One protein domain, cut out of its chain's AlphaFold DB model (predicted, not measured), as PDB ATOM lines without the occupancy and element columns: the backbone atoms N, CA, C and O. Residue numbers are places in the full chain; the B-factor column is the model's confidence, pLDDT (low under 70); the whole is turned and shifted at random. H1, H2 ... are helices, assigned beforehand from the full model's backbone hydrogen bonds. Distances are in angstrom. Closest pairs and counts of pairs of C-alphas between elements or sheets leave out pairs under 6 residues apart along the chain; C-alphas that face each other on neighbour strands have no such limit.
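What this domain is: This is residues 24 to 63 and 120 to 135 of the 135 residues of a protein of Streptomyces sp. SID5469 (UniProt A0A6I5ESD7). Two helices, H1 and H2, lie side by side and run opposite ways; two long stretches without named elements, residues 24 to 36 and 52 to 63, fold back over H1 beside H2. The 56 printed residues are all helix in class, with two named helices, H1 then H2, and no named strand. The whole is compact, with a radius of gyration of the C-alphas of 10.4 A and spans of 29 by 22 by 17 A.

How they stand to each other: Start from H1, residues 37 to 51, and go on to H2, residues 121 to 134. They touch, closest at the C-alphas of Val 41 and Leu 132, 6.2 A apart. They run opposite ways at a shallow tilt of 28 degrees. Every O i to N i+4 pair is within hydrogen-bond range in H2, and 10 of 11 in H1.

Where its parts are: Find C-alpha 37 at (41.963, 33.280, -29.130); from there H1 runs 21.3 A to C-alpha 51. H2 runs 20.2 A to C-alpha 134 at (40.390, 42.452, -35.183).

The domain as a whole: The C-alphas farthest apart, Gly 37 and Arg 54, are 29.1 A apart. Residues 64 to 119 are not printed; C-alphas 63 and 120 lie 14.6 A apart across the cut. The pLDDT is under 70 at residues 24 to 40, 62 to 63 and 135.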
ATOM      1  N   GLY A  24      36.630  50.849  -8.666       33.56
ATOM      2  CA  GLY A  24      37.255  50.354  -9.892       33.56
ATOM      3  C   GLY A  24      38.005  49.026  -9.786       33.56
ATOM      4  O   GLY A  24      39.198  48.996  -9.500       33.56
ATOM      5  N   VAL A  25      37.345  47.924 -10.145       32.69
ATOM      6  CA  VAL A  25      38.060  46.723 -10.603       32.69
ATOM      7  C   VAL A  25      38.855  47.126 -11.849       32.69
ATOM      8  O   VAL A  25      38.251  47.463 -12.862       32.69
ATOM      9  N   ARG A  26      40.191  47.135 -11.772       44.44
ATOM     10  CA  ARG A  26      41.062  47.457 -12.911       44.44
ATOM     11  C   ARG A  26      41.917  46.260 -13.274       44.44
ATOM     12  O   ARG A  26      42.614  45.702 -12.429       44.44
ATOM     13  N   LEU A  27      41.808  45.863 -14.531       36.75
ATOM     14  CA  LEU A  27      42.598  44.811 -15.143       36.75
ATOM     15  C   LEU A  27      43.723  45.491 -15.915       36.75
ATOM     16  O   LEU A  27      43.454  46.298 -16.799       36.75
ATOM     17  N   TYR A  28      44.964  45.180 -15.553       42.44
ATOM     18  CA  TYR A  28      46.102  45.419 -16.429       42.44
ATOM     19  C   TYR A  28      46.224  44.185 -17.306       42.44
ATOM     20  O   TYR A  28      46.794  43.176 -16.899       42.44
ATOM     21  N   GLU A  29      45.583  44.238 -18.465       40.28
ATOM     22  CA  GLU A  29      45.853  43.281 -19.526       40.28
ATOM     23  C   GLU A  29      47.036  43.834 -20.315       40.28
ATOM     24  O   GLU A  29      46.938  44.889 -20.942       40.28
ATOM     25  N   ASP A  30      48.168  43.144 -20.224       42.22
ATOM     26  CA  ASP A  30      49.236  43.271 -21.209       42.22
ATOM     27  C   ASP A  30      48.635  42.981 -22.599       42.22
ATOM     28  O   ASP A  30      47.804  42.078 -22.741       42.22
ATOM     29  N   GLN A  31      49.029  43.729 -23.634       39.06
ATOM     30  CA  GLN A  31      48.570  43.529 -25.018       39.06
ATOM     31  C   GLN A  31      48.811  42.092 -25.520       39.06
ATOM     32  O   GLN A  31      48.199  41.655 -26.497       39.06
ATOM     33  N   SER A  32      49.660  41.319 -24.840       37.84
ATOM     34  CA  SER A  32      49.838  39.888 -25.082       37.84
ATOM     35  C   SER A  32      48.607  39.029 -24.724       37.84
ATOM     36  O   SER A  32      48.373  38.011 -25.382       37.84
ATOM     37  N   ALA A  33      47.773  39.442 -23.759       43.97
ATOM     38  CA  ALA A  33      46.555  38.733 -23.347       43.97
ATOM     39  C   ALA A  33      45.412  38.869 -24.372       43.97
ATOM     40  O   ALA A  33      44.646  37.928 -24.583       43.97
ATOM     41  N   ALA A  34      45.365  39.980 -25.112       46.62
ATOM     42  CA  ALA A  34      44.421  40.178 -26.213       46.62
ATOM     43  C   ALA A  34      44.569  39.135 -27.340       46.62
ATOM     44  O   ALA A  34      43.627  38.888 -28.086       46.62
ATOM     45  N   ARG A  35      45.720  38.455 -27.440       46.44
ATOM     46  CA  ARG A  35      45.971  37.397 -28.438       46.44
ATOM     47  C   ARG A  35      45.464  36.009 -28.014       46.44
ATOM     48  O   ARG A  35      45.720  35.024 -28.707       46.44
ATOM     49  N   LEU A  36      44.739  35.891 -26.897       46.84
ATOM     50  CA  LEU A  36      44.280  34.619 -26.313       46.84
ATOM     51  C   LEU A  36      43.048  34.002 -27.013       46.84
ATOM     52  O   LEU A  36      42.142  33.505 -26.343       46.84
ATOM     53  N   GLY A  37      42.997  33.979 -28.348       51.91
ATOM     54  CA  GLY A  37      41.963  33.280 -29.130       51.91
ATOM     55  C   GLY A  37      40.522  33.448 -28.603       51.91
ATOM     56  O   GLY A  37      40.149  34.468 -28.031       51.91
ATOM     57  N   VAL A  38      39.694  32.403 -28.714       52.34
ATOM     58  CA  VAL A  38      38.263  32.429 -28.318       52.34
ATOM     59  C   VAL A  38      38.007  32.698 -26.821       52.34
ATOM     60  O   VAL A  38      36.871  32.954 -26.412       52.34
ATOM     61  N   ARG A  39      39.027  32.572 -25.961       54.12
ATOM     62  CA  ARG A  39      38.914  32.911 -24.530       54.12
ATOM     63  C   ARG A  39      39.158  34.401 -24.287       54.12
ATOM     64  O   ARG A  39      38.457  34.957 -23.448       54.12
ATOM     65  N   GLY A  40      40.058  35.019 -25.051       66.75
ATOM     66  CA  GLY A  40      40.287  36.464 -25.057       66.75
ATOM     67  C   GLY A  40      39.059  37.231 -25.543       66.75
ATOM     68  O   GLY A  40      38.618  38.144 -24.859       66.75
ATOM     69  N   VAL A  41      38.411  36.778 -26.622       72.69
ATOM     70  CA  VAL A  41      37.191  37.413 -27.174       72.69
ATOM     71  C   VAL A  41      36.092  37.573 -26.114       72.69
ATOM     72  O   VAL A  41      35.672  38.689 -25.820       72.69
ATOM     73  N   ARG A  42      35.689  36.479 -25.449       78.50
ATOM     74  CA  ARG A  42      34.652  36.527 -24.394       78.50
ATOM     75  C   ARG A  42      35.042  37.383 -23.197       78.50
ATOM     76  O   ARG A  42      34.182  37.915 -22.498       78.50
ATOM     77  N   GLN A  43      36.336  37.467 -22.913       77.62
ATOM     78  CA  GLN A  43      36.829  38.324 -21.852       77.62
ATOM     79  C   GLN A  43      36.697  39.796 -22.248       77.62
ATOM     80  O   GLN A  43      36.162  40.567 -21.458       77.62
ATOM     81  N   LEU A  44      37.096  40.172 -23.463       80.44
ATOM     82  CA  LEU A  44      36.959  41.534 -23.982       80.44
ATOM     83  C   LEU A  44      35.487  41.972 -24.052       80.44
ATOM     84  O   LEU A  44      35.161  43.057 -23.577       80.44
ATOM     85  N   GLU A  45      34.583  41.108 -24.526       85.19
ATOM     86  CA  GLU A  45      33.129  41.351 -24.481       85.19
ATOM     87  C   GLU A  45      32.662  41.644 -23.053       85.19
ATOM     88  O   GLU A  45      31.987  42.642 -22.790       85.19
ATOM     89  N   ARG A  46      33.095  40.817 -22.094       84.38
ATOM     90  CA  ARG A  46      32.760  41.020 -20.686       84.38
ATOM     91  C   ARG A  46      33.296  42.344 -20.146       84.38
ATOM     92  O   ARG A  46      32.625  42.959 -19.319       84.38
ATOM     93  N   LEU A  47      34.479  42.785 -20.575       82.56
ATOM     94  CA  LEU A  47      35.029  44.090 -20.197       82.56
ATOM     95  C   LEU A  47      34.169  45.235 -20.719       82.56
ATOM     96  O   LEU A  47      33.878  46.156 -19.957       82.56
ATOM     97  N   LEU A  48      33.702  45.151 -21.964       85.38
ATOM     98  CA  LEU A  48      32.802  46.153 -22.530       85.38
ATOM     99  C   LEU A  48      31.467  46.208 -21.784       85.38
ATOM    100  O   LEU A  48      30.997  47.306 -21.489       85.38
ATOM    101  N   GLU A  49      30.900  45.055 -21.413       88.50
ATOM    102  CA  GLU A  49      29.679  44.982 -20.598       88.50
ATOM    103  C   GLU A  49      29.861  45.669 -19.239       88.50
ATOM    104  O   GLU A  49      29.053  46.517 -18.853       88.50
ATOM    105  N   VAL A  50      30.914  45.315 -18.490       83.75
ATOM    106  CA  VAL A  50      31.113  45.877 -17.145       83.75
ATOM    107  C   VAL A  50      31.572  47.333 -17.183       83.75
ATOM    108  O   VAL A  50      31.291  48.080 -16.247       83.75
ATOM    109  N   GLY A  51      32.226  47.756 -18.265       82.31
ATOM    110  CA  GLY A  51      32.621  49.142 -18.501       82.31
ATOM    111  C   GLY A  51      31.441  50.107 -18.642       82.31
ATOM    112  O   GLY A  51      31.632  51.308 -18.477       82.31
ATOM    113  N   GLN A  52      30.219  49.606 -18.875       85.06
ATOM    114  CA  GLN A  52      29.008  50.439 -18.918       85.06
ATOM    115  C   GLN A  52      28.508  50.861 -17.528       85.06
ATOM    116  O   GLN A  52      27.666  51.756 -17.409       85.06
ATOM    117  N   PHE A  53      28.973  50.222 -16.450       85.44
ATOM    118  CA  PHE A  53      28.528  50.575 -15.107       85.44
ATOM    119  C   PHE A  53      29.172  51.882 -14.634       85.44
ATOM    120  O   PHE A  53      30.388  52.027 -14.620       85.44
ATOM    121  N   ARG A  54      28.353  52.809 -14.117       80.06
ATOM    122  CA  ARG A  54      28.789  54.137 -13.625       80.06
ATOM    123  C   ARG A  54      29.873  54.126 -12.536       80.06
ATOM    124  O   ARG A  54      30.441  55.165 -12.228       80.06
ATOM    125  N   ASN A  55      30.081  52.988 -11.881       79.25
ATOM    126  CA  ASN A  55      31.055  52.796 -10.807       79.25
ATOM    127  C   ASN A  55      32.290  51.998 -11.259       79.25
ATOM    128  O   ASN A  55      33.088  51.585 -10.417       79.25
ATOM    129  N   VAL A  56      32.427  51.749 -12.561       79.88
ATOM    130  CA  VAL A  56      33.535  51.007 -13.159       79.88
ATOM    131  C   VAL A  56      34.267  51.928 -14.127       79.88
ATOM    132  O   VAL A  56      33.672  52.540 -15.003       79.88
ATOM    133  N   GLU A  57      35.585  52.008 -13.966       82.12
ATOM    134  CA  GLU A  57      36.475  52.657 -14.922       82.12
ATOM    135  C   GLU A  57      37.511  51.631 -15.362       82.12
ATOM    136  O   GLU A  57      38.273  51.124 -14.535       82.12
ATOM    137  N   ILE A  58      37.541  51.343 -16.659       81.69
ATOM    138  CA  ILE A  58      38.537  50.468 -17.269       81.69
ATOM    139  C   ILE A  58      39.577  51.358 -17.925       81.69
ATOM    140  O   ILE A  58      39.218  52.251 -18.684       81.69
ATOM    141  N   GLN A  59      40.851  51.129 -17.623       81.06
ATOM    142  CA  GLN A  59      41.954  51.812 -18.287       81.06
ATOM    143  C   GLN A  59      42.955  50.789 -18.804       81.06
ATOM    144  O   GLN A  59      43.323  49.871 -18.073       81.06
ATOM    145  N   VAL A  60      43.378  50.960 -20.051       79.44
ATOM    146  CA  VAL A  60      44.368  50.114 -20.721       79.44
ATOM    147  C   VAL A  60      45.713  50.832 -20.716       79.44
ATOM    148  O   VAL A  60      45.787  52.022 -21.022       79.44
ATOM    149  N   MET A  61      46.776  50.112 -20.360       77.50
ATOM    150  CA  MET A  61      48.140  50.613 -20.496       77.50
ATOM    151  C   MET A  61      48.618  50.368 -21.934       77.50
ATOM    152  O   MET A  61      48.603  49.215 -22.369       77.50
ATOM    153  N   PRO A  62      49.019  51.399 -22.691       69.38
ATOM    154  CA  PRO A  62      49.664  51.183 -23.981       69.38
ATOM    155  C   PRO A  62      51.033  50.511 -23.776       69.38
ATOM    156  O   PRO A  62      51.828  50.953 -22.950       69.38
ATOM    157  N   SER A  63      51.313  49.445 -24.530       61.50
ATOM    158  CA  SER A  63      52.564  48.668 -24.470       61.50
ATOM    159  C   SER A  63      53.718  49.311 -25.242       61.50
ATOM    160  O   SER A  63      54.749  48.680 -25.443       61.50
ATOM    161  N   THR A 120      42.820  57.046 -21.296       87.44
ATOM    162  CA  THR A 120      41.598  57.473 -20.600       87.44
ATOM    163  C   THR A 120      40.541  56.360 -20.647       87.44
ATOM    164  O   THR A 120      40.593  55.493 -21.526       87.44
ATOM    165  N   PRO A 121      39.542  56.355 -19.742       85.31
ATOM    166  CA  PRO A 121      38.520  55.310 -19.753       85.31
ATOM    167  C   PRO A 121      37.788  55.172 -21.093       85.31
ATOM    168  O   PRO A 121      37.520  54.066 -21.549       85.31
ATOM    169  N   ARG A 122      37.525  56.297 -21.768       87.94
ATOM    170  CA  ARG A 122      36.876  56.302 -23.082       87.94
ATOM    171  C   ARG A 122      37.773  55.719 -24.174       87.94
ATOM    172  O   ARG A 122      37.307  54.905 -24.962       87.94
ATOM    173  N   GLU A 123      39.041  56.121 -24.214       87.94
ATOM    174  CA  GLU A 123      40.019  55.581 -25.170       87.94
ATOM    175  C   GLU A 123      40.264  54.090 -24.940       87.94
ATOM    176  O   GLU A 123      40.431  53.339 -25.892       87.94
ATOM    177  N   SER A 124      40.216  53.649 -23.685       84.44
ATOM    178  CA  SER A 124      40.388  52.246 -23.312       84.44
ATOM    179  C   SER A 124      39.243  51.369 -23.810       84.44
ATOM    180  O   SER A 124      39.496  50.294 -24.344       84.44
ATOM    181  N   LEU A 125      37.990  51.824 -23.689       86.75
ATOM    182  CA  LEU A 125      36.844  51.104 -24.255       86.75
ATOM    183  C   LEU A 125      36.926  51.043 -25.783       86.75
ATOM    184  O   LEU A 125      36.779  49.965 -26.348       86.75
ATOM    185  N   ALA A 126      37.251  52.163 -26.439       89.50
ATOM    186  CA  ALA A 126      37.439  52.197 -27.891       89.50
ATOM    187  C   ALA A 126      38.584  51.275 -28.352       89.50
ATOM    188  O   ALA A 126      38.489  50.626 -29.392       89.50
ATOM    189  N   PHE A 127      39.661  51.185 -27.567       84.62
ATOM    190  CA  PHE A 127      40.756  50.254 -27.817       84.62
ATOM    191  C   PHE A 127      40.294  48.796 -27.704       84.62
ATOM    192  O   PHE A 127      40.580  48.000 -28.595       84.62
ATOM    193  N   ILE A 128      39.541  48.448 -26.654       82.94
ATOM    194  CA  ILE A 128      38.992  47.095 -26.464       82.94
ATOM    195  C   ILE A 128      38.041  46.722 -27.612       82.94
ATOM    196  O   ILE A 128      38.144  45.618 -28.141       82.94
ATOM    197  N   GLU A 129      37.158  47.633 -28.033       87.06
ATOM    198  CA  GLU A 129      36.263  47.433 -29.184       87.06
ATOM    199  C   GLU A 129      37.042  47.178 -30.476       87.06
ATOM    200  O   GLU A 129      36.714  46.260 -31.228       87.06
ATOM    201  N   LYS A 130      38.102  47.958 -30.717       85.56
ATOM    202  CA  LYS A 130      38.971  47.789 -31.883       85.56
ATOM    203  C   LYS A 130      39.628  46.407 -31.891       85.56
ATOM    204  O   LYS A 130      39.540  45.706 -32.891       85.56
ATOM    205  N   VAL A 131      40.246  46.010 -30.778       82.12
ATOM    206  CA  VAL A 131      40.912  44.703 -30.643       82.12
ATOM    207  C   VAL A 131      39.917  43.554 -30.828       82.12
ATOM    208  O   VAL A 131      40.228  42.572 -31.500       82.12
ATOM    209  N   LEU A 132      38.706  43.681 -30.277       81.12
ATOM    210  CA  LEU A 132      37.647  42.686 -30.441       81.12
ATOM    211  C   LEU A 132      37.217  42.534 -31.908       81.12
ATOM    212  O   LEU A 132      36.956  41.419 -32.340       81.12
ATOM    213  N   GLY A 133      37.166  43.628 -32.676       78.44
ATOM    214  CA  GLY A 133      36.852  43.596 -34.110       78.44
ATOM    215  C   GLY A 133      37.979  43.057 -35.004       78.44
ATOM    216  O   GLY A 133      37.721  42.700 -36.150       78.44
ATOM    217  N   GLU A 134      39.212  43.006 -34.495       76.56
ATOM    218  CA  GLU A 134      40.390  42.452 -35.183       76.56
ATOM    219  C   GLU A 134      40.618  40.953 -34.889       76.56
ATOM    220  O   GLU A 134      41.457  40.336 -35.549       76.56
ATOM    221  N   THR A 135      39.900  40.377 -33.913       59.25
ATOM    222  CA  THR A 135      40.032  38.972 -33.464       59.25
ATOM    223  C   THR A 135      39.000  38.058 -34.117       59.25
ATOM    224  O   THR A 135      39.369  36.906 -34.447       59.25
TER     225      THR A 135